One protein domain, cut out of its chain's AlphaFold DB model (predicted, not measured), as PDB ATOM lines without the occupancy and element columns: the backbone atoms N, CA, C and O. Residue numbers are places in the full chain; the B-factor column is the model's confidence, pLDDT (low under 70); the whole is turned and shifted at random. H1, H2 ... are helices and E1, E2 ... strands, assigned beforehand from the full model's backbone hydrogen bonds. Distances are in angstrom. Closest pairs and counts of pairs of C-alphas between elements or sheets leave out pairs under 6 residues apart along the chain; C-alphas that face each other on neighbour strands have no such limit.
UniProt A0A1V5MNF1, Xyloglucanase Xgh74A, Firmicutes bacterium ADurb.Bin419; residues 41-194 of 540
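This is residues 41 to 194 of the 540 residues of the protein "Xyloglucanase Xgh74A" of Firmicutes bacterium ADurb.Bin419 (UniProt A0A1V5MNF1). Two long, narrow, twisted sheets, E1 E2 E5 and E4 E3 E6 E7, lie partly face to face and make a slender body, a loose sandwich whose long strands run along the rod's axis. At one end of this body H2 reaches across from edge strand E1 to edge strand E7, and short H1 lies beyond the strands at that same end. The printed part has 154 residues, with seven named strands, E1 to E7, followed by H1 and H2; each sheet is antiparallel, in the orders E1 E2 E5 and E4 E3 E6 E7, and the class is mixed, helices and strands. The whole is loose, with a radius of gyration of the C-alphas of 19.3 A, and spans 63 by 27 by 22 A.

E1, residues 41 to 53, begins at C-alpha 41 (44.652, 55.691, 100.499) and is 36.6 A long. E2, residues 68 to 81, is 37.0 A long and bends by 66 degrees at residue 78. E3 is residues 85 to 90, 17.0 A, and E4 residues 98 to 100, 6.4 A. E5, residues 107 to 120, is 38.5 A long and bends by 54 degrees at residue 110. E6, residues 126 to 137, measures 35.6 A, and E7, residues 140 to 152, 35.9 A. H1 is residues 160 to 164, 6.4 A. H2, residues 173 to 192, is 28.7 A long and ends at C-alpha 192 (52.016, 30.719, 101.946).

E1 and E2 form a hairpin at 165 degrees, with N 47 and O 74 within hydrogen-bond range at 2.9 A. E2 and E5 are antiparallel at 160 degrees, with N 75 and O 112 2.8 A apart. This sheet is twisted. In the other sheet, twisted with C-alphas up to 4.1 A off its plane, E3 and E4 form a hairpin, N 88 and O 98 at 2.8 A. E3 and E6 have N 134 and O 87 at 2.7 A. E6 and E7 form a hairpin, N 133 and O 144 at 2.8 A. Between the sheets, the closest C-alphas of E5 and E6 are those of Ala 117 and Phe 129, 5.1 A apart; E1 and E7 are near each other. H2 is on the sheet E1 E2 E5, its closest C-alphas to E1 being Leu 184 and Phe 50, 7.0 A. It only grazes the other sheet with residues 187 to 191; the C-alphas of Tyr 191 and Leu 151 are 6.8 A apart. H2 touches H1 with residues 175 to 179 alone, closest at the C-alphas of Asp 175 and Ile 164, 5.7 A. Every O i to N i+4 pair is within hydrogen-bond range in H1 and H2.

The C-alphas of Gly 138 and Asp 169 are the two farthest apart, 63.9 A. The printed part has no cut. The link E1 to E2, residues 54 to 67, is long. Mean pLDDT of the printed part is 77.0; 29 residues are under 70, among them 53 to 67 and 154 to 159.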
ATOM      1  N   ASP A  41      44.353  56.583  99.385       67.12
ATOM      2  CA  ASP A  41      44.652  55.691 100.499       67.12
ATOM      3  C   ASP A  41      43.996  54.351 100.194       67.12
ATOM      4  O   ASP A  41      42.778  54.274 100.023       67.12
ATOM      5  N   LEU A  42      44.814  53.314 100.051       68.62
ATOM      6  CA  LEU A  42      44.399  51.990  99.619       68.62
ATOM      7  C   LEU A  42      44.859  50.970 100.645       68.62
ATOM      8  O   LEU A  42      46.050  50.850 100.932       68.62
ATOM      9  N   ASN A  43      43.904  50.190 101.130       71.19
ATOM     10  CA  ASN A  43      44.179  48.933 101.792       71.19
ATOM     11  C   ASN A  43      43.615  47.817 100.923       71.19
ATOM     12  O   ASN A  43      42.419  47.797 100.627       71.19
ATOM     13  N   ASP A  44      44.493  46.906 100.526       71.31
ATOM     14  CA  ASP A  44      44.146  45.709  99.782       71.31
ATOM     15  C   ASP A  44      44.456  44.453 100.598       71.31
ATOM     16  O   ASP A  44      45.538  44.306 101.170       71.31
ATOM     17  N   ASP A  45      43.483  43.552 100.628       73.56
ATOM     18  CA  ASP A  45      43.655  42.142 100.957       73.56
ATOM     19  C   ASP A  45      43.302  41.356  99.696       73.56
ATOM     20  O   ASP A  45      42.340  41.658  98.999       73.56
ATOM     21  N   TRP A  46      44.099  40.362  99.367       76.25
ATOM     22  CA  TRP A  46      43.937  39.544  98.181       76.25
ATOM     23  C   TRP A  46      44.177  38.097  98.507       76.25
ATOM     24  O   TRP A  46      45.206  37.702  99.053       76.25
ATOM     25  N   GLN A  47      43.224  37.299  98.067       76.12
ATOM     26  CA  GLN A  47      43.267  35.863  98.190       76.12
ATOM     27  C   GLN A  47      43.460  35.288  96.804       76.12
ATOM     28  O   GLN A  47      42.606  35.441  95.926       76.12
ATOM     29  N   LEU A  48      44.620  34.674  96.603       76.00
ATOM     30  CA  LEU A  48      44.972  34.065  95.336       76.00
ATOM     31  C   LEU A  48      44.198  32.756  95.148       76.00
ATOM     32  O   LEU A  48      43.966  32.009  96.095       76.00
ATOM     33  N   GLY A  49      43.833  32.469  93.910       77.38
ATOM     34  CA  GLY A  49      43.292  31.188  93.498       77.38
ATOM     35  C   GLY A  49      43.862  30.780  92.148       77.38
ATOM     36  O   GLY A  49      44.275  31.609  91.335       77.38
ATOM     37  N   PHE A  50      43.890  29.477  91.905       77.44
ATOM     38  CA  PHE A  50      44.493  28.908  90.707       77.44
ATOM     39  C   PHE A  50      43.453  28.127  89.912       77.44
ATOM     40  O   PHE A  50      42.671  27.351  90.464       77.44
ATOM     41  N   THR A  51      43.453  28.327  88.598       75.00
ATOM     42  CA  THR A  51      42.723  27.492  87.647       75.00
ATOM     43  C   THR A  51      43.732  26.830  86.724       75.00
ATOM     44  O   THR A  51      44.649  27.474  86.217       75.00
ATOM     45  N   ILE A  52      43.566  25.524  86.534       71.12
ATOM     46  CA  ILE A  52      44.386  24.715  85.635       71.12
ATOM     47  C   ILE A  52      43.455  24.149  84.580       71.12
ATOM     48  O   ILE A  52      42.556  23.364  84.926       71.12
ATOM     49  N   ASP A  53      43.716  24.536  83.335       64.81
ATOM     50  CA  ASP A  53      43.039  24.046  82.147       64.81
ATOM     51  C   ASP A  53      44.049  23.366  81.224       64.81
ATOM     52  O   ASP A  53      45.196  23.785  81.049       64.81
ATOM     53  N   THR A  54      43.615  22.266  80.624       58.16
ATOM     54  CA  THR A  54      44.421  21.517  79.666       58.16
ATOM     55  C   THR A  54      43.758  21.582  78.312       58.16
ATOM     56  O   THR A  54      42.781  20.877  78.058       58.16
ATOM     57  N   GLU A  55      44.318  22.384  77.419       50.03
ATOM     58  CA  GLU A  55      44.049  22.240  75.998       50.03
ATOM     59  C   GLU A  55      45.153  21.371  75.391       50.03
ATOM     60  O   GLU A  55      46.333  21.698  75.491       50.03
ATOM     61  N   SER A  56      44.761  20.287  74.710       43.56
ATOM     62  CA  SER A  56      45.637  19.352  73.970       43.56
ATOM     63  C   SER A  56      46.210  18.143  74.733       43.56
ATOM     64  O   SER A  56      47.352  17.763  74.500       43.56
ATOM     65  N   PHE A  57      45.407  17.419  75.523       44.94
ATOM     66  CA  PHE A  57      45.648  15.974  75.718       44.94
ATOM     67  C   PHE A  57      45.111  15.195  74.503       44.94
ATOM     68  O   PHE A  57      44.144  14.442  74.589       44.94
ATOM     69  N   LEU A  58      45.696  15.411  73.322       40.44
ATOM     70  CA  LEU A  58      45.529  14.457  72.229       40.44
ATOM     71  C   LEU A  58      46.628  13.414  72.390       40.44
ATOM     72  O   LEU A  58      47.791  13.699  72.131       40.44
ATOM     73  N   LEU A  59      46.206  12.240  72.866       45.28
ATOM     74  CA  LEU A  59      46.921  10.970  73.040       45.28
ATOM     75  C   LEU A  59      47.800  10.597  71.829       45.28
ATOM     76  O   LEU A  59      47.487   9.678  71.074       45.28
ATOM     77  N   HIS A  60      48.892  11.315  71.609       40.81
ATOM     78  CA  HIS A  60      49.868  10.989  70.586       40.81
ATOM     79  C   HIS A  60      51.257  11.349  71.095       40.81
ATOM     80  O   HIS A  60      51.521  12.509  71.410       40.81
ATOM     81  N   GLU A  61      52.137  10.345  71.119       49.41
ATOM     82  CA  GLU A  61      53.526  10.344  71.621       49.41
ATOM     83  C   GLU A  61      54.440  11.446  71.035       49.41
ATOM     84  O   GLU A  61      55.606  11.554  71.400       49.41
ATOM     85  N   THR A  62      53.933  12.267  70.114       48.06
ATOM     86  CA  THR A  62      54.665  13.304  69.382       48.06
ATOM     87  C   THR A  62      54.184  14.732  69.664       48.06
ATOM     88  O   THR A  62      54.733  15.671  69.085       48.06
ATOM     89  N   SER A  63      53.172  14.929  70.516       51.97
ATOM     90  CA  SER A  63      52.627  16.258  70.835       51.97
ATOM     91  C   SER A  63      53.308  16.857  72.068       51.97
ATOM     92  O   SER A  63      53.532  16.172  73.060       51.97
ATOM     93  N   ILE A  64      53.635  18.152  72.019       53.75
ATOM     94  CA  ILE A  64      54.147  18.888  73.182       53.75
ATOM     95  C   ILE A  64      53.011  18.998  74.204       53.75
ATOM     96  O   ILE A  64      52.026  19.689  73.949       53.75
ATOM     97  N   ASN A  65      53.164  18.347  75.355       63.47
ATOM     98  CA  ASN A  65      52.245  18.480  76.479       63.47
ATOM     99  C   ASN A  65      52.353  19.888  77.080       63.47
ATOM    100  O   ASN A  65      53.405  20.267  77.595       63.47
ATOM    101  N   ARG A  66      51.270  20.666  77.018       64.56
ATOM    102  CA  ARG A  66      51.197  22.015  77.595       64.56
ATOM    103  C   ARG A  66      50.104  22.065  78.649       64.56
ATOM    104  O   ARG A  66      48.972  21.673  78.379       64.56
ATOM    105  N   MET A  67      50.438  22.566  79.833       68.81
ATOM    106  CA  MET A  67      49.446  22.965  80.827       68.81
ATOM    107  C   MET A  67      49.276  24.471  80.777       68.81
ATOM    108  O   MET A  67      50.270  25.198  80.806       68.81
ATOM    109  N   TYR A  68      48.024  24.913  80.715       73.38
ATOM    110  CA  TYR A  68      47.669  26.316  80.814       73.38
ATOM    111  C   TYR A  68      47.202  26.611  82.230       73.38
ATOM    112  O   TYR A  68      46.395  25.890  82.823       73.38
ATOM    113  N   PHE A  69      47.734  27.694  82.771       74.06
ATOM    114  CA  PHE A  69      47.440  28.137  84.115       74.06
ATOM    115  C   PHE A  69      46.864  29.532  84.056       74.06
ATOM    116  O   PHE A  69      47.427  30.425  83.418       74.06
ATOM    117  N   GLN A  70      45.782  29.715  84.795       79.31
ATOM    118  CA  GLN A  70      45.225  31.018  85.070       79.31
ATOM    119  C   GLN A  70      45.297  31.262  86.572       79.31
ATOM    120  O   GLN A  70      44.734  30.516  87.376       79.31
ATOM    121  N   VAL A  71      46.004  32.318  86.952       80.56
ATOM    122  CA  VAL A  71      46.029  32.793  88.333       80.56
ATOM    123  C   VAL A  71      44.970  33.864  88.463       80.56
ATOM    124  O   VAL A  71      44.985  34.839  87.712       80.56
ATOM    125  N   TYR A  72      44.064  33.701  89.416       86.00
ATOM    126  CA  TYR A  72      43.100  34.724  89.782       86.00
ATOM    127  C   TYR A  72      43.302  35.160  91.230       86.00
ATOM    128  O   TYR A  72      43.971  34.489  92.006       86.00
ATOM    129  N   ALA A  73      42.727  36.291  91.605       84.31
ATOM    130  CA  ALA A  73      42.606  36.677  92.998       84.31
ATOM    131  C   ALA A  73      41.250  37.317  93.255       84.31
ATOM    132  O   ALA A  73      40.733  38.038  92.399       84.31
ATOM    133  N   ASN A  74      40.697  37.064  94.437       84.56
ATOM    134  CA  ASN A  74      39.650  37.902  95.005       84.56
ATOM    135  C   ASN A  74      40.358  39.004  95.786       84.56
ATOM    136  O   ASN A  74      41.035  38.717  96.772       84.56
ATOM    137  N   VAL A  75      40.272  40.236  95.296       84.25
ATOM    138  CA  VAL A  75      40.917  41.398  95.904       84.25
ATOM    139  C   VAL A  75      39.848  42.224  96.598       84.25
ATOM    140  O   VAL A  75      38.979  42.800  95.946       84.25
ATOM    141  N   HIS A  76      39.914  42.278  97.920       82.88
ATOM    142  CA  HIS A  76      39.168  43.220  98.732       82.88
ATOM    143  C   HIS A  76      39.929  44.541  98.783       82.88
ATOM    144  O   HIS A  76      41.032  44.615  99.320       82.88
ATOM    145  N   ILE A  77      39.348  45.583  98.198       82.94
ATOM    146  CA  ILE A  77      39.942  46.912  98.098       82.94
ATOM    147  C   ILE A  77      39.055  47.887  98.847       82.94
ATOM    148  O   ILE A  77      37.884  48.055  98.511       82.94
ATOM    149  N   LYS A  78      39.639  48.574  99.825       81.69
ATOM    150  CA  LYS A  78      38.950  49.616 100.581       81.69
ATOM    151  C   LYS A  78      39.839  50.817 100.828       81.69
ATOM    152  O   LYS A  78      41.059  50.684 100.966       81.69
ATOM    153  N   GLY A  79      39.223  51.982 100.937       81.25
ATOM    154  CA  GLY A  79      39.963  53.202 101.186       81.25
ATOM    155  C   GLY A  79      39.239  54.456 100.742       81.25
ATOM    156  O   GLY A  79      38.010  54.509 100.711       81.25
ATOM    157  N   TYR A  80      40.039  55.469 100.438       80.94
ATOM    158  CA  TYR A  80      39.588  56.811 100.110       80.94
ATOM    159  C   TYR A  80      40.367  57.352  98.913       80.94
ATOM    160  O   TYR A  80      41.585  57.178  98.815       80.94
ATOM    161  N   THR A  81      39.677  58.048  98.015       80.69
ATOM    162  CA  THR A  81      40.296  58.791  96.929       80.69
ATOM    163  C   THR A  81      39.533  60.056  96.570       80.69
ATOM    164  O   THR A  81      38.312  60.111  96.646       80.69
ATOM    165  N   ASP A  82      40.261  61.074  96.123       77.62
ATOM    166  CA  ASP A  82      39.690  62.266  95.491       77.62
ATOM    167  C   ASP A  82      39.719  62.191  93.948       77.62
ATOM    168  O   ASP A  82      39.455  63.183  93.256       77.62
ATOM    169  N   ALA A  83      40.087  61.029  93.397       83.00
ATOM    170  CA  ALA A  83      40.098  60.784  91.968       83.00
ATOM    171  C   ALA A  83      38.673  60.698  91.415       83.00
ATOM    172  O   ALA A  83      37.757  60.192  92.056       83.00
ATOM    173  N   LYS A  84      38.497  61.152  90.171       86.50
ATOM    174  CA  LYS A  84      37.198  61.089  89.491       86.50
ATOM    175  C   LYS A  84      36.835  59.660  89.100       86.50
ATOM    176  O   LYS A  84      35.663  59.307  89.074       86.50
ATOM    177  N   THR A  85      37.837  58.869  88.731       89.94
ATOM    178  CA  THR A  85      37.659  57.462  88.368       89.94
ATOM    179  C   THR A  85      38.747  56.633  89.019       89.94
ATOM    180  O   THR A  85      39.920  57.019  88.970       89.94
ATOM    181  N   LEU A  86      38.367  55.471  89.533       90.31
ATOM    182  CA  LEU A  86      39.273  54.469  90.066       90.31
ATOM    183  C   LEU A  86      39.014  53.158  89.329       90.31
ATOM    184  O   LEU A  86      37.873  52.760  89.119       90.31
ATOM    185  N   ARG A  87      40.078  52.521  88.854       92.38
ATOM    186  CA  ARG A  87      40.005  51.340  87.994       92.38
ATOM    187  C   ARG A  87      41.018  50.309  88.432       92.38
ATOM    188  O   ARG A  87      42.084  50.676  88.908       92.38
ATOM    189  N   ILE A  88      40.732  49.039  88.203       89.88
ATOM    190  CA  ILE A  88      41.674  47.952  88.440       89.88
ATOM    191  C   ILE A  88      41.720  46.993  87.253       89.88
ATOM    192  O   ILE A  88      40.702  46.672  86.638       89.88
ATOM    193  N   GLN A  89      42.922  46.541  86.915       91.06
ATOM    194  CA  GLN A  89      43.157  45.575  85.846       91.06
ATOM    195  C   GLN A  89      44.386  44.720  86.136       91.06
ATOM    196  O   GLN A  89      45.246  45.110  86.925       91.06
ATOM    197  N   SER A  90      44.508  43.582  85.459       87.88
ATOM    198  CA  SER A  90      45.726  42.769  85.511       87.88
ATOM    199  C   SER A  90      46.961  43.561  85.070       87.88
ATOM    200  O   SER A  90      46.895  44.414  84.180       87.88
ATOM    201  N   ALA A  91      48.104  43.263  85.687       85.75
ATOM    202  CA  ALA A  91      49.396  43.803  85.283       85.75
ATOM    203  C   ALA A  91      50.111  42.933  84.237       85.75
ATOM    204  O   ALA A  91      51.089  43.399  83.656       85.75
ATOM    205  N   MET A  92      49.656  41.693  84.023       83.88
ATOM    206  CA  MET A  92      50.348  40.703  83.184       83.88
ATOM    207  C   MET A  92      49.530  40.263  81.970       83.88
ATOM    208  O   MET A  92      50.105  39.835  80.975       83.88
ATOM    209  N   VAL A  93      48.203  40.373  82.041       81.25
ATOM    210  CA  VAL A  93      47.290  39.929  80.982       81.25
ATOM    211  C   VAL A  93      46.443  41.103  80.517       81.25
ATOM    212  O   VAL A  93      45.971  41.908  81.322       81.25
ATOM    213  N   ASN A  94      46.196  41.189  79.215       78.50
ATOM    214  CA  ASN A  94      45.194  42.111  78.694       78.50
ATOM    215  C   ASN A  94      43.809  41.630  79.143       78.50
ATOM    216  O   ASN A  94      43.231  40.723  78.553       78.50
ATOM    217  N   SER A  95      43.302  42.230  80.216       71.88
ATOM    218  CA  SER A  95      42.022  41.899  80.843       71.88
ATOM    219  C   SER A  95      41.097  43.118  80.831       71.88
ATOM    220  O   SER A  95      41.587  44.249  80.749       71.88
ATOM    221  N   PRO A  96      39.768  42.919  80.902       76.19
ATOM    222  CA  PRO A  96      38.833  44.021  81.058       76.19
ATOM    223  C   PRO A  96      39.182  44.844  82.295       76.19
ATOM    224  O   PRO A  96      39.412  44.304  83.380       76.19
ATOM    225  N   THR A  97      39.206  46.159  82.129       84.88
ATOM    226  CA  THR A  97      39.350  47.081  83.247       84.88
ATOM    227  C   THR A  97      38.053  47.095  84.053       84.88
ATOM    228  O   THR A  97      36.987  47.356  83.498       84.88
ATOM    229  N   ASN A  98      38.146  46.834  85.354       88.12
ATOM    230  CA  ASN A  98      37.018  46.937  86.276       88.12
ATOM    231  C   ASN A  98      37.017  48.337  86.890       88.12
ATOM    232  O   ASN A  98      38.043  48.789  87.400       88.12
ATOM    233  N   GLU A  99      35.893  49.038  86.807       91.69
ATOM    234  CA  GLU A  99      35.715  50.328  87.472       91.69
ATOM    235  C   GLU A  99      35.323  50.091  88.930       91.69
ATOM    236  O   GLU A  99      34.489  49.238  89.220       91.69
ATOM    237  N   ILE A 100      35.976  50.810  89.840       90.75
ATOM    238  CA  ILE A 100      35.699  50.766  91.271       90.75
ATOM    239  C   ILE A 100      34.746  51.918  91.559       90.75
ATOM    240  O   ILE A 100      35.095  53.080  91.355       90.75
ATOM    241  N   GLU A 101      33.541  51.595  92.018       92.94
ATOM    242  CA  GLU A 101      32.576  52.601  92.471       92.94
ATOM    243  C   GLU A 101      33.137  53.424  93.645       92.94
ATOM    244  O   GLU A 101      33.628  52.875  94.633       92.94
ATOM    245  N   ILE A 102      33.060  54.749  93.521       91.62
ATOM    246  CA  ILE A 102      33.488  55.712  94.538       91.62
ATOM    247  C   ILE A 102      32.235  56.445  95.014       91.62
ATOM    248  O   ILE A 102      31.444  56.920  94.194       91.62
ATOM    249  N   ASP A 103      32.040  56.536  96.328       90.62
ATOM    250  CA  ASP A 103      30.928  57.293  96.892       90.62
ATOM    251  C   ASP A 103      31.134  58.818  96.757       90.62
ATOM    252  O   ASP A 103      32.197  59.310  96.375       90.62
ATOM    253  N   SER A 104      30.110  59.609  97.086       89.31
ATOM    254  CA  SER A 104      30.185  61.078  97.002       89.31
ATOM    255  C   SER A 104      31.237  61.710  97.920       89.31
ATOM    256  O   SER A 104      31.569  62.880  97.749       89.31
ATOM    257  N   ASN A 105      31.719  60.964  98.913       87.00
ATOM    258  CA  ASN A 105      32.737  61.383  99.863       87.00
ATOM    259  C   ASN A 105      34.120  60.825  99.500       87.00
ATOM    260  O   ASN A 105      35.035  60.991 100.294       87.00
ATOM    261  N   GLY A 106      34.283  60.157  98.354       80.25
ATOM    262  CA  GLY A 106      35.559  59.591  97.928       80.25
ATOM    263  C   GLY A 106      35.880  58.200  98.484       80.25
ATOM    264  O   GLY A 106      36.944  57.668  98.179       80.25
ATOM    265  N   ASN A 107      35.015  57.577  99.290       87.06
ATOM    266  CA  ASN A 107      35.295  56.248  99.841       87.06
ATOM    267  C   ASN A 107      34.920  55.136  98.861       87.06
ATOM    268  O   ASN A 107      33.983  55.261  98.071       87.06
ATOM    269  N   PHE A 108      35.619  54.011  98.974       88.44
ATOM    270  CA  PHE A 108      35.306  52.770  98.271       88.44
ATOM    271  C   PHE A 108      35.588  51.570  99.181       88.44
ATOM    272  O   PHE A 108      36.493  51.607 100.016       88.44
ATOM    273  N   ASP A 109      34.804  50.508  99.017       90.62
ATOM    274  CA  ASP A 109      34.964  49.223  99.702       90.62
ATOM    275  C   ASP A 109      34.312  48.135  98.832       90.62
ATOM    276  O   ASP A 109      33.085  48.051  98.754       90.62
ATOM    277  N   GLN A 110      35.121  47.379  98.088       89.75
ATOM    278  CA  GLN A 110      34.654  46.423  97.081       89.75
ATOM    279  C   GLN A 110      35.526  45.172  97.026       89.75
ATOM    280  O   GLN A 110      36.746  45.230  97.170       89.75
ATOM    281  N   GLU A 111      34.892  44.038  96.747       89.94
ATOM    282  CA  GLU A 111      35.563  42.780  96.437       89.94
ATOM    283  C   GLU A 111      35.533  42.544  94.924       89.94
ATOM    284  O   GLU A 111      34.475  42.581  94.294       89.94
ATOM    285  N   ILE A 112      36.703  42.322  94.325       89.00
ATOM    286  CA  ILE A 112      36.869  42.239  92.874       89.00
ATOM    287  C   ILE A 112      37.633  40.965  92.532       89.00
ATOM    288  O   ILE A 112      38.766  40.766  92.968       89.00
ATOM    289  N   LYS A 113      37.032  40.112  91.700       87.81
ATOM    290  CA  LYS A 113      37.703  38.928  91.157       87.81
ATOM    291  C   LYS A 113      38.477  39.292  89.893       87.81
ATOM    292  O   LYS A 113      37.893  39.761  88.918       87.81
ATOM    293  N   LEU A 114      39.781  39.041  89.888       87.44
ATOM    294  CA  LEU A 114      40.687  39.440  88.809       87.44
ATOM    295  C   LEU A 114      41.530  38.273  88.329       87.44
ATOM    296  O   LEU A 114      42.055  37.523  89.141       87.44
ATOM    297  N   ILE A 115      41.720  38.170  87.016       86.25
ATOM    298  CA  ILE A 115      42.735  37.297  86.423       86.25
ATOM    299  C   ILE A 115      44.067  38.044  86.473       86.25
ATOM    300  O   ILE A 115      44.229  39.079  85.833       86.25
ATOM    301  N   LEU A 116      45.023  37.550  87.250       80.81
ATOM    302  CA  LEU A 116      46.304  38.215  87.480       80.81
ATOM    303  C   LEU A 116      47.412  37.750  86.532       80.81
ATOM    304  O   LEU A 116      48.335  38.522  86.282       80.81
ATOM    305  N   ALA A 117      47.340  36.517  86.027       80.69
ATOM    306  CA  ALA A 117      48.318  35.956  85.099       80.69
ATOM    307  C   ALA A 117      47.724  34.806  84.277       80.69
ATOM    308  O   ALA A 117      46.881  34.056  84.772       80.69
ATOM    309  N   GLU A 118      48.232  34.645  83.057       79.94
ATOM    310  CA  GLU A 118      48.007  33.494  82.183       79.94
ATOM    311  C   GLU A 118      49.370  33.036  81.656       79.94
ATOM    312  O   GLU A 118      50.135  33.851  81.137       79.94
ATOM    313  N   PHE A 119      49.715  31.761  81.838       76.69
ATOM    314  CA  PHE A 119      51.004  31.220  81.393       76.69
ATOM    315  C   PHE A 119      50.921  29.723  81.069       76.69
ATOM    316  O   PHE A 119      49.966  29.036  81.436       76.69
ATOM    317  N   ASN A 120      51.944  29.223  80.373       73.06
ATOM    318  CA  ASN A 120      52.072  27.830  79.949       73.06
ATOM    319  C   ASN A 120      53.320  27.179  80.581       73.06
ATOM    320  O   ASN A 120      54.373  27.813  80.671       73.06
ATOM    321  N   SER A 121      53.204  25.907  80.988       69.00
ATOM    322  CA  SER A 121      54.253  25.133  81.685       69.00
ATOM    323  C   SER A 121      55.612  25.053  80.982       69.00
ATOM    324  O   SER A 121      56.607  24.794  81.646       69.00
ATOM    325  N   ILE A 122      55.687  25.224  79.659       67.88
ATOM    326  CA  ILE A 122      56.958  25.106  78.919       67.88
ATOM    327  C   ILE A 122      57.701  26.442  78.786       67.88
ATOM    328  O   ILE A 122      58.860  26.448  78.374       67.88
ATOM    329  N   ASP A 123      57.041  27.568  79.071       67.56
ATOM    330  CA  ASP A 123      57.596  28.897  78.789       67.56
ATOM    331  C   ASP A 123      58.460  29.410  79.950       67.56
ATOM    332  O   ASP A 123      59.436  30.129  79.737       67.56
ATOM    333  N   SER A 124      58.107  29.056  81.190       73.12
ATOM    334  CA  SER A 124      58.790  29.527  82.394       73.12
ATOM    335  C   SER A 124      58.379  28.724  83.628       73.12
ATOM    336  O   SER A 124      57.219  28.359  83.793       73.12
ATOM    337  N   ASN A 125      59.325  28.562  84.551       75.38
ATOM    338  CA  ASN A 125      59.087  28.047  85.902       75.38
ATOM    339  C   ASN A 125      58.605  29.126  86.873       75.38
ATOM    340  O   ASN A 125      58.341  28.843  88.034       75.38
ATOM    341  N   ILE A 126      58.545  30.378  86.444       78.81
ATOM    342  CA  ILE A 126      58.196  31.512  87.292       78.81
ATOM    343  C   ILE A 126      56.875  32.083  86.811       78.81
ATOM    344  O   ILE A 126      56.759  32.489  85.651       78.81
ATOM    345  N   ILE A 127      55.915  32.154  87.728       79.94
ATOM    346  CA  ILE A 127      54.638  32.819  87.518       79.94
ATOM    347  C   ILE A 127      54.738  34.215  88.101       79.94
ATOM    348  O   ILE A 127      54.777  34.393  89.319       79.94
ATOM    349  N   ASN A 128      54.759  35.203  87.219       82.06
ATOM    350  CA  ASN A 128      54.635  36.595  87.606       82.06
ATOM    351  C   ASN A 128      53.156  36.958  87.590       82.06
ATOM    352  O   ASN A 128      52.498  36.773  86.568       82.06
ATOM    353  N   PHE A 129      52.642  37.499  88.685       83.12
ATOM    354  CA  PHE A 129      51.273  37.995  88.756       83.12
ATOM    355  C   PHE A 129      51.225  39.385  89.393       83.12
ATOM    356  O   PHE A 129      52.226  39.890  89.907       83.12
ATOM    357  N   GLY A 130      50.077  40.043  89.260       85.12
ATOM    358  CA  GLY A 130      49.788  41.332  89.880       85.12
ATOM    359  C   GLY A 130      48.685  42.084  89.150       85.12
ATOM    360  O   GLY A 130      48.245  41.690  88.070       85.12
ATOM    361  N   ALA A 131      48.257  43.192  89.735       86.19
ATOM    362  CA  ALA A 131      47.272  44.098  89.174       86.19
ATOM    363  C   ALA A 131      47.736  45.556  89.292       86.19
ATOM    364  O   ALA A 131      48.565  45.918  90.125       86.19
ATOM    365  N   ASN A 132      47.205  46.393  88.412       87.94
ATOM    366  CA  ASN A 132      47.378  47.834  88.436       87.94
ATOM    367  C   ASN A 132      46.051  48.463  88.846       87.94
ATOM    368  O   ASN A 132      45.041  48.265  88.166       87.94
ATOM    369  N   ILE A 133      46.073  49.242  89.920       87.00
ATOM    370  CA  ILE A 133      45.006  50.184  90.245       87.00
ATOM    371  C   ILE A 133      45.357  51.512  89.584       87.00
ATOM    372  O   ILE A 133      46.475  51.993  89.729       87.00
ATOM    373  N   ILE A 134      44.426  52.098  88.846       88.50
ATOM    374  CA  ILE A 134      44.609  53.343  88.107       88.50
ATOM    375  C   ILE A 134      43.570  54.343  88.607       88.50
ATOM    376  O   ILE A 134      42.373  54.176  88.379       88.50
ATOM    377  N   ALA A 135      44.043  55.384  89.279       86.12
ATOM    378  CA  ALA A 135      43.256  56.535  89.693       86.12
ATOM    379  C   ALA A 135      43.483  57.680  88.700       86.12
ATOM    380  O   ALA A 135      44.627  57.970  88.341       86.12
ATOM    381  N   VAL A 136      42.412  58.338  88.249       83.31
ATOM    382  CA  VAL A 136      42.494  59.449  87.284       83.31
ATOM    383  C   VAL A 136      41.733  60.664  87.796       83.31
ATOM    384  O   VAL A 136      40.567  60.573  88.190       83.31
ATOM    385  N   LYS A 137      42.388  61.826  87.736       77.31
ATOM    386  CA  LYS A 137      41.818  63.131  88.083       77.31
ATOM    387  C   LYS A 137      42.313  64.177  87.087       77.31
ATOM    388  O   LYS A 137      43.490  64.533  87.070       77.31
ATOM    389  N   GLY A 138      41.418  64.661  86.224       72.12
ATOM    390  CA  GLY A 138      41.792  65.572  85.139       72.12
ATOM    391  C   GLY A 138      42.793  64.926  84.173       72.12
ATOM    392  O   GLY A 138      42.483  63.904  83.568       72.12
ATOM    393  N   ASN A 139      43.983  65.521  84.043       68.69
ATOM    394  CA  ASN A 139      45.071  65.026  83.188       68.69
ATOM    395  C   ASN A 139      46.109  64.178  83.946       68.69
ATOM    396  O   ASN A 139      47.079  63.730  83.337       68.69
ATOM    397  N   THR A 140      45.934  63.991  85.254       70.75
ATOM    398  CA  THR A 140      46.860  63.232  86.096       70.75
ATOM    399  C   THR A 140      46.350  61.807  86.263       70.75
ATOM    400  O   THR A 140      45.150  61.585  86.463       70.75
ATOM    401  N   SER A 141      47.267  60.841  86.225       80.12
ATOM    402  CA  SER A 141      46.971  59.454  86.571       80.12
ATOM    403  C   SER A 141      47.998  58.913  87.553       80.12
ATOM    404  O   SER A 141      49.202  59.013  87.310       80.12
ATOM    405  N   VAL A 142      47.518  58.283  88.621       80.44
ATOM    406  CA  VAL A 142      48.346  57.465  89.508       80.44
ATOM    407  C   VAL A 142      48.036  56.012  89.225       80.44
ATOM    408  O   VAL A 142      46.880  55.594  89.235       80.44
ATOM    409  N   LYS A 143      49.084  55.243  88.971       85.31
ATOM    410  CA  LYS A 143      49.030  53.805  88.785       85.31
ATOM    411  C   LYS A 143      49.752  53.154  89.955       85.31
ATOM    412  O   LYS A 143      50.946  53.338  90.154       85.31
ATOM    413  N   PHE A 144      49.022  52.379  90.730       78.00
ATOM    414  CA  PHE A 144      49.552  51.626  91.848       78.00
ATOM    415  C   PHE A 144      49.644  50.160  91.457       78.00
ATOM    416  O   PHE A 144      48.638  49.548  91.088       78.00
ATOM    417  N   LYS A 145      50.847  49.587  91.529       80.06
ATOM    418  CA  LYS A 145      51.006  48.156  91.316       80.06
ATOM    419  C   LYS A 145      50.724  47.436  92.621       80.06
ATOM    420  O   LYS A 145      51.501  47.491  93.576       80.06
ATOM    421  N   ILE A 146      49.623  46.709  92.616       75.31
ATOM    422  CA  ILE A 146      49.300  45.753  93.651       75.31
ATOM    423  C   ILE A 146      49.843  44.384  93.191       75.31
ATOM    424  O   ILE A 146      49.538  43.901  92.107       75.31
ATOM    425  N   GLY A 147      50.692  43.739  93.993       67.56
ATOM    426  CA  GLY A 147      50.674  42.264  94.018       67.56
ATOM    427  C   GLY A 147      51.643  41.610  93.120       67.56
ATOM    428  O   GLY A 147      51.325  40.605  92.499       67.56
ATOM    429  N   LYS A 148      52.827  42.192  93.061       69.06
ATOM    430  CA  LYS A 148      53.944  41.600  92.367       69.06
ATOM    431  C   LYS A 148      54.445  40.391  93.167       69.06
ATOM    432  O   LYS A 148      55.355  40.525  93.979       69.06
ATOM    433  N   GLY A 149      53.810  39.243  92.957       71.44
ATOM    434  CA  GLY A 149      54.277  37.952  93.445       71.44
ATOM    435  C   GLY A 149      54.985  37.195  92.327       71.44
ATOM    436  O   GLY A 149      54.492  37.132  91.200       71.44
ATOM    437  N   GLU A 150      56.159  36.653  92.642       80.06
ATOM    438  CA  GLU A 150      56.889  35.731  91.774       80.06
ATOM    439  C   GLU A 150      56.783  34.331  92.373       80.06
ATOM    440  O   GLU A 150      57.523  33.987  93.295       80.06
ATOM    441  N   LEU A 151      55.853  33.514  91.879       78.75
ATOM    442  CA  LEU A 151      55.731  32.131  92.339       78.75
ATOM    443  C   LEU A 151      56.684  31.261  91.536       78.75
ATOM    444  O   LEU A 151      56.503  31.047  90.336       78.75
ATOM    445  N   LYS A 152      57.722  30.766  92.209       77.31
ATOM    446  CA  LYS A 152      58.621  29.772  91.633       77.31
ATOM    447  C   LYS A 152      57.924  28.423  91.658       77.31
ATOM    448  O   LYS A 152      57.713  27.819  92.703       77.31
ATOM    449  N   THR A 153      57.590  27.942  90.481       70.81
ATOM    450  CA  THR A 153      57.102  26.591  90.264       70.81
ATOM    451  C   THR A 153      58.264  25.702  89.853       70.81
ATOM    452  O   THR A 153      59.110  26.089  89.053       70.81
ATOM    453  N   ASN A 154      58.303  24.473  90.350       64.25
ATOM    454  CA  ASN A 154      59.237  23.464  89.844       64.25
ATOM    455  C   ASN A 154      58.682  22.757  88.590       64.25
ATOM    456  O   ASN A 154      58.984  21.595  88.348       64.25
ATOM    457  N   LEU A 155      57.837  23.440  87.809       58.03
ATOM    458  CA  LEU A 155      56.992  22.845  86.770       58.03
ATOM    459  C   LEU A 155      57.568  22.826  85.355       58.03
ATOM    460  O   LEU A 155      56.823  22.610  84.398       58.03
ATOM    461  N   PHE A 156      58.886  22.912  85.207       57.19
ATOM    462  CA  PHE A 156      59.499  22.286  84.040       57.19
ATOM    463  C   PHE A 156      59.433  20.776  84.270       57.19
ATOM    464  O   PHE A 156      60.412  20.155  84.682       57.19
ATOM    465  N   ILE A 157      58.251  20.176  84.105       59.03
ATOM    466  CA  ILE A 157      58.169  18.723  84.152       59.03
ATOM    467  C   ILE A 157      58.776  18.240  82.841       59.03
ATOM    468  O   ILE A 157      58.124  18.282  81.799       59.03
ATOM    469  N   GLU A 158      60.040  17.809  82.901       56.97
ATOM    470  CA  GLU A 158      60.752  17.206  81.765       56.97
ATOM    471  C   GLU A 158      59.932  16.065  81.134       56.97
ATOM    472  O   GLU A 158      60.005  15.856  79.926       56.97
ATOM    473  N   ASP A 159      59.110  15.380  81.943       68.06
ATOM    474  CA  ASP A 159      58.162  14.351  81.515       68.06
ATOM    475  C   ASP A 159      56.826  14.428  82.290       68.06
ATOM    476  O   ASP A 159      56.611  13.728  83.283       68.06
ATOM    477  N   LEU A 160      55.923  15.324  81.858       71.50
ATOM    478  CA  LEU A 160      54.593  15.516  82.470       71.50
ATOM    479  C   LEU A 160      53.794  14.212  82.584       71.50
ATOM    480  O   LEU A 160      53.056  14.024  83.550       71.50
ATOM    481  N   ASN A 161      53.953  13.308  81.617       73.69
ATOM    482  CA  ASN A 161      53.219  12.048  81.605       73.69
ATOM    483  C   ASN A 161      53.611  11.174  82.795       73.69
ATOM    484  O   ASN A 161      52.734  10.599  83.429       73.69
ATOM    485  N   LYS A 162      54.901  11.134  83.145       74.69
ATOM    486  CA  LYS A 162      55.410  10.349  84.275       74.69
ATOM    487  C   LYS A 162      54.923  10.851  85.637       74.69
ATOM    488  O   LYS A 162      54.737  10.055  86.552       74.69
ATOM    489  N   GLU A 163      54.739  12.159  85.792       75.50
ATOM    490  CA  GLU A 163      54.219  12.724  87.047       75.50
ATOM    491  C   GLU A 163      52.706  12.547  87.204       75.50
ATOM    492  O   GLU A 163      52.212  12.493  88.332       75.50
ATOM    493  N   ILE A 164      51.976  12.448  86.091       77.62
ATOM    494  CA  ILE A 164      50.544  12.147  86.102       77.62
ATOM    495  C   ILE A 164      50.334  10.644  86.335       77.62
ATOM    496  O   ILE A 164      49.636  10.270  87.273       77.62
ATOM    497  N   ASP A 165      50.984   9.791  85.544       80.69
ATOM    498  CA  ASP A 165      50.861   8.328  85.575       80.69
ATOM    499  C   ASP A 165      51.821   7.689  86.600       80.69
ATOM    500  O   ASP A 165      52.822   7.052  86.257       80.69
ATOM    501  N   LYS A 166      51.559   7.911  87.896       82.00
ATOM    502  CA  LYS A 166      52.452   7.453  88.982       82.00
ATOM    503  C   LYS A 166      52.439   5.942  89.210       82.00
ATOM    504  O   LYS A 166      53.407   5.411  89.758       82.00
ATOM    505  N   ASP A 167      51.356   5.261  88.859       84.69
ATOM    506  CA  ASP A 167      51.208   3.805  88.949       84.69
ATOM    507  C   ASP A 167      51.503   3.081  87.627       84.69
ATOM    508  O   ASP A 167      51.599   1.849  87.628       84.69
ATOM    509  N   ASN A 168      51.798   3.830  86.558       82.25
ATOM    510  CA  ASN A 168      52.245   3.327  85.261       82.25
ATOM    511  C   ASN A 168      51.200   2.388  84.624       82.25
ATOM    512  O   ASN A 168      51.554   1.356  84.036       82.25
ATOM    513  N   ASP A 169      49.916   2.728  84.786       82.31
ATOM    514  CA  ASP A 169      48.765   2.015  84.220       82.31
ATOM    515  C   ASP A 169      48.160   2.712  82.985       82.31
ATOM    516  O   ASP A 169      47.294   2.149  82.303       82.31
ATOM    517  N   GLY A 170      48.726   3.866  82.621       75.81
ATOM    518  CA  GLY A 170      48.292   4.722  81.531       75.81
ATOM    519  C   GLY A 170      47.366   5.833  82.023       75.81
ATOM    520  O   GLY A 170      46.382   5.589  82.708       75.81
ATOM    521  N   ILE A 171      47.624   7.065  81.576       73.44
ATOM    522  CA  ILE A 171      46.915   8.269  82.043       73.44
ATOM    523  C   ILE A 171      45.392   8.139  81.909       73.44
ATOM    524  O   ILE A 171      44.841   8.125  80.801       73.44
ATOM    525  N   ASN A 172      44.703   8.152  83.049       77.94
ATOM    526  CA  ASN A 172      43.249   8.170  83.136       77.94
ATOM    527  C   ASN A 172      42.727   9.422  83.883       77.94
ATOM    528  O   ASN A 172      43.474  10.283  84.356       77.94
ATOM    529  N   SER A 173      41.399   9.577  83.962       76.75
ATOM    530  CA  SER A 173      40.775  10.756  84.588       76.75
ATOM    531  C   SER A 173      41.055  10.882  86.093       76.75
ATOM    532  O   SER A 173      41.021  11.992  86.624       76.75
ATOM    533  N   LEU A 174      41.303   9.766  86.786       79.81
ATOM    534  CA  LEU A 174      41.625   9.748  88.211       79.81
ATOM    535  C   LEU A 174      43.050  10.249  88.459       79.81
ATOM    536  O   LEU A 174      43.252  11.034  89.387       79.81
ATOM    537  N   ASP A 175      44.006   9.856  87.621       78.88
ATOM    538  CA  ASP A 175      45.395  10.328  87.699       78.88
ATOM    539  C   ASP A 175      45.461  11.829  87.492       78.88
ATOM    540  O   ASP A 175      46.060  12.557  88.284       78.88
ATOM    541  N   PHE A 176      44.727  12.311  86.490       74.75
ATOM    542  CA  PHE A 176      44.618  13.733  86.217       74.75
ATOM    543  C   PHE A 176      44.005  14.509  87.392       74.75
ATOM    544  O   PHE A 176      44.518  15.558  87.785       74.75
ATOM    545  N   ALA A 177      42.931  13.990  88.000       79.00
ATOM    546  CA  ALA A 177      42.301  14.623  89.157       79.00
ATOM    547  C   ALA A 177      43.238  14.672  90.378       79.00
ATOM    548  O   ALA A 177      43.304  15.695  91.062       79.00
ATOM    549  N   ARG A 178      43.987  13.592  90.633       82.75
ATOM    550  CA  ARG A 178      44.979  13.515  91.717       82.75
ATOM    551  C   ARG A 178      46.140  14.473  91.491       82.75
ATOM    552  O   ARG A 178      46.514  15.186  92.418       82.75
ATOM    553  N   PHE A 179      46.678  14.507  90.273       80.25
ATOM    554  CA  PHE A 179      47.741  15.429  89.895       80.25
ATOM    555  C   PHE A 179      47.289  16.882  90.071       80.25
ATOM    556  O   PHE A 179      47.976  17.649  90.736       80.25
ATOM    557  N   LYS A 180      46.101  17.241  89.559       78.44
ATOM    558  CA  LYS A 180      45.534  18.591  89.701       78.44
ATOM    559  C   LYS A 180      45.388  18.998  91.169       78.44
ATOM    560  O   LYS A 180      45.795  20.098  91.514       78.44
ATOM    561  N   ALA A 181      44.841  18.129  92.021       83.31
ATOM    562  CA  ALA A 181      44.674  18.422  93.446       83.31
ATOM    563  C   ALA A 181      46.021  18.617  94.159       83.31
ATOM    564  O   ALA A 181      46.246  19.663  94.756       83.31
ATOM    565  N   TRP A 182      46.946  17.661  94.014       85.19
ATOM    566  CA  TRP A 182      48.287  17.765  94.598       85.19
ATOM    567  C   TRP A 182      49.022  19.030  94.143       85.19
ATOM    568  O   TRP A 182      49.701  19.682  94.933       85.19
ATOM    569  N   TYR A 183      48.892  19.378  92.862       78.81
ATOM    570  CA  TYR A 183      49.590  20.522  92.302       78.81
ATOM    571  C   TYR A 183      49.014  21.861  92.789       78.81
ATOM    572  O   TYR A 183      49.771  22.795  93.047       78.81
ATOM    573  N   LEU A 184      47.691  21.946  92.966       79.94
ATOM    574  CA  LEU A 184      47.044  23.098  93.598       79.94
ATOM    575  C   LEU A 184      47.500  23.262  95.056       79.94
ATOM    576  O   LEU A 184      47.914  24.361  95.421       79.94
ATOM    577  N   ASP A 185      47.529  22.177  95.839       84.44
ATOM    578  CA  ASP A 185      48.017  22.201  97.227       84.44
ATOM    579  C   ASP A 185      49.477  22.690  97.304       84.44
ATOM    580  O   ASP A 185      49.831  23.504  98.156       84.44
ATOM    581  N   TYR A 186      50.333  22.236  96.378       83.62
ATOM    582  CA  TYR A 186      51.722  22.696  96.275       83.62
ATOM    583  C   TYR A 186      51.815  24.206  96.010       83.62
ATOM    584  O   TYR A 186      52.611  24.899  96.643       83.62
ATOM    585  N   LEU A 187      51.010  24.733  95.081       79.81
ATOM    586  CA  LEU A 187      51.003  26.163  94.765       79.81
ATOM    587  C   LEU A 187      50.530  27.011  95.953       79.81
ATOM    588  O   LEU A 187      51.107  28.068  96.211       79.81
ATOM    589  N   GLU A 188      49.512  26.552  96.684       81.81
ATOM    590  CA  GLU A 188      49.026  27.209  97.904       81.81
ATOM    591  C   GLU A 188      50.084  27.201  99.021       81.81
ATOM    592  O   GLU A 188      50.268  28.207  99.715       81.81
ATOM    593  N   GLU A 189      50.834  26.104  99.169       85.00
ATOM    594  CA  GLU A 189      51.941  26.012 100.125       85.00
ATOM    595  C   GLU A 189      53.083  26.975  99.766       85.00
ATOM    596  O   GLU A 189      53.574  27.703 100.630       85.00
ATOM    597  N   GLU A 190      53.498  27.019  98.497       82.88
ATOM    598  CA  GLU A 190      54.539  27.943  98.030       82.88
ATOM    599  C   GLU A 190      54.102  29.408  98.148       82.88
ATOM    600  O   GLU A 190      54.899  30.262  98.539       82.88
ATOM    601  N   TYR A 191      52.828  29.705  97.884       78.81
ATOM    602  CA  TYR A 191      52.269  31.035  98.111       78.81
ATOM    603  C   TYR A 191      52.307  31.422  99.594       78.81
ATOM    604  O   TYR A 191      52.721  32.527  99.933       78.81
ATOM    605  N   SER A 192      51.976  30.491 100.493       81.56
ATOM    606  CA  SER A 192      52.016  30.719 101.946       81.56
ATOM    607  C   SER A 192      53.426  31.011 102.485       81.56
ATOM    608  O   SER A 192      53.565  31.521 103.597       81.56
ATOM    609  N   LYS A 193      54.478  30.694 101.716       81.88
ATOM    610  CA  LYS A 193      55.881  31.016 102.040       81.88
ATOM    611  C   LYS A 193      56.283  32.431 101.616       81.88
ATOM    612  O   LYS A 193      57.358  32.883 102.013       81.88
ATOM    613  N   MET A 194      55.481  33.119 100.803       75.38
ATOM    614  CA  MET A 194      55.783  34.481 100.363       75.38
ATOM    615  C   MET A 194      55.646  35.476 101.512       75.38
ATOM    616  O   MET A 194      54.711  35.410 102.308       75.38
TER     617      MET A 194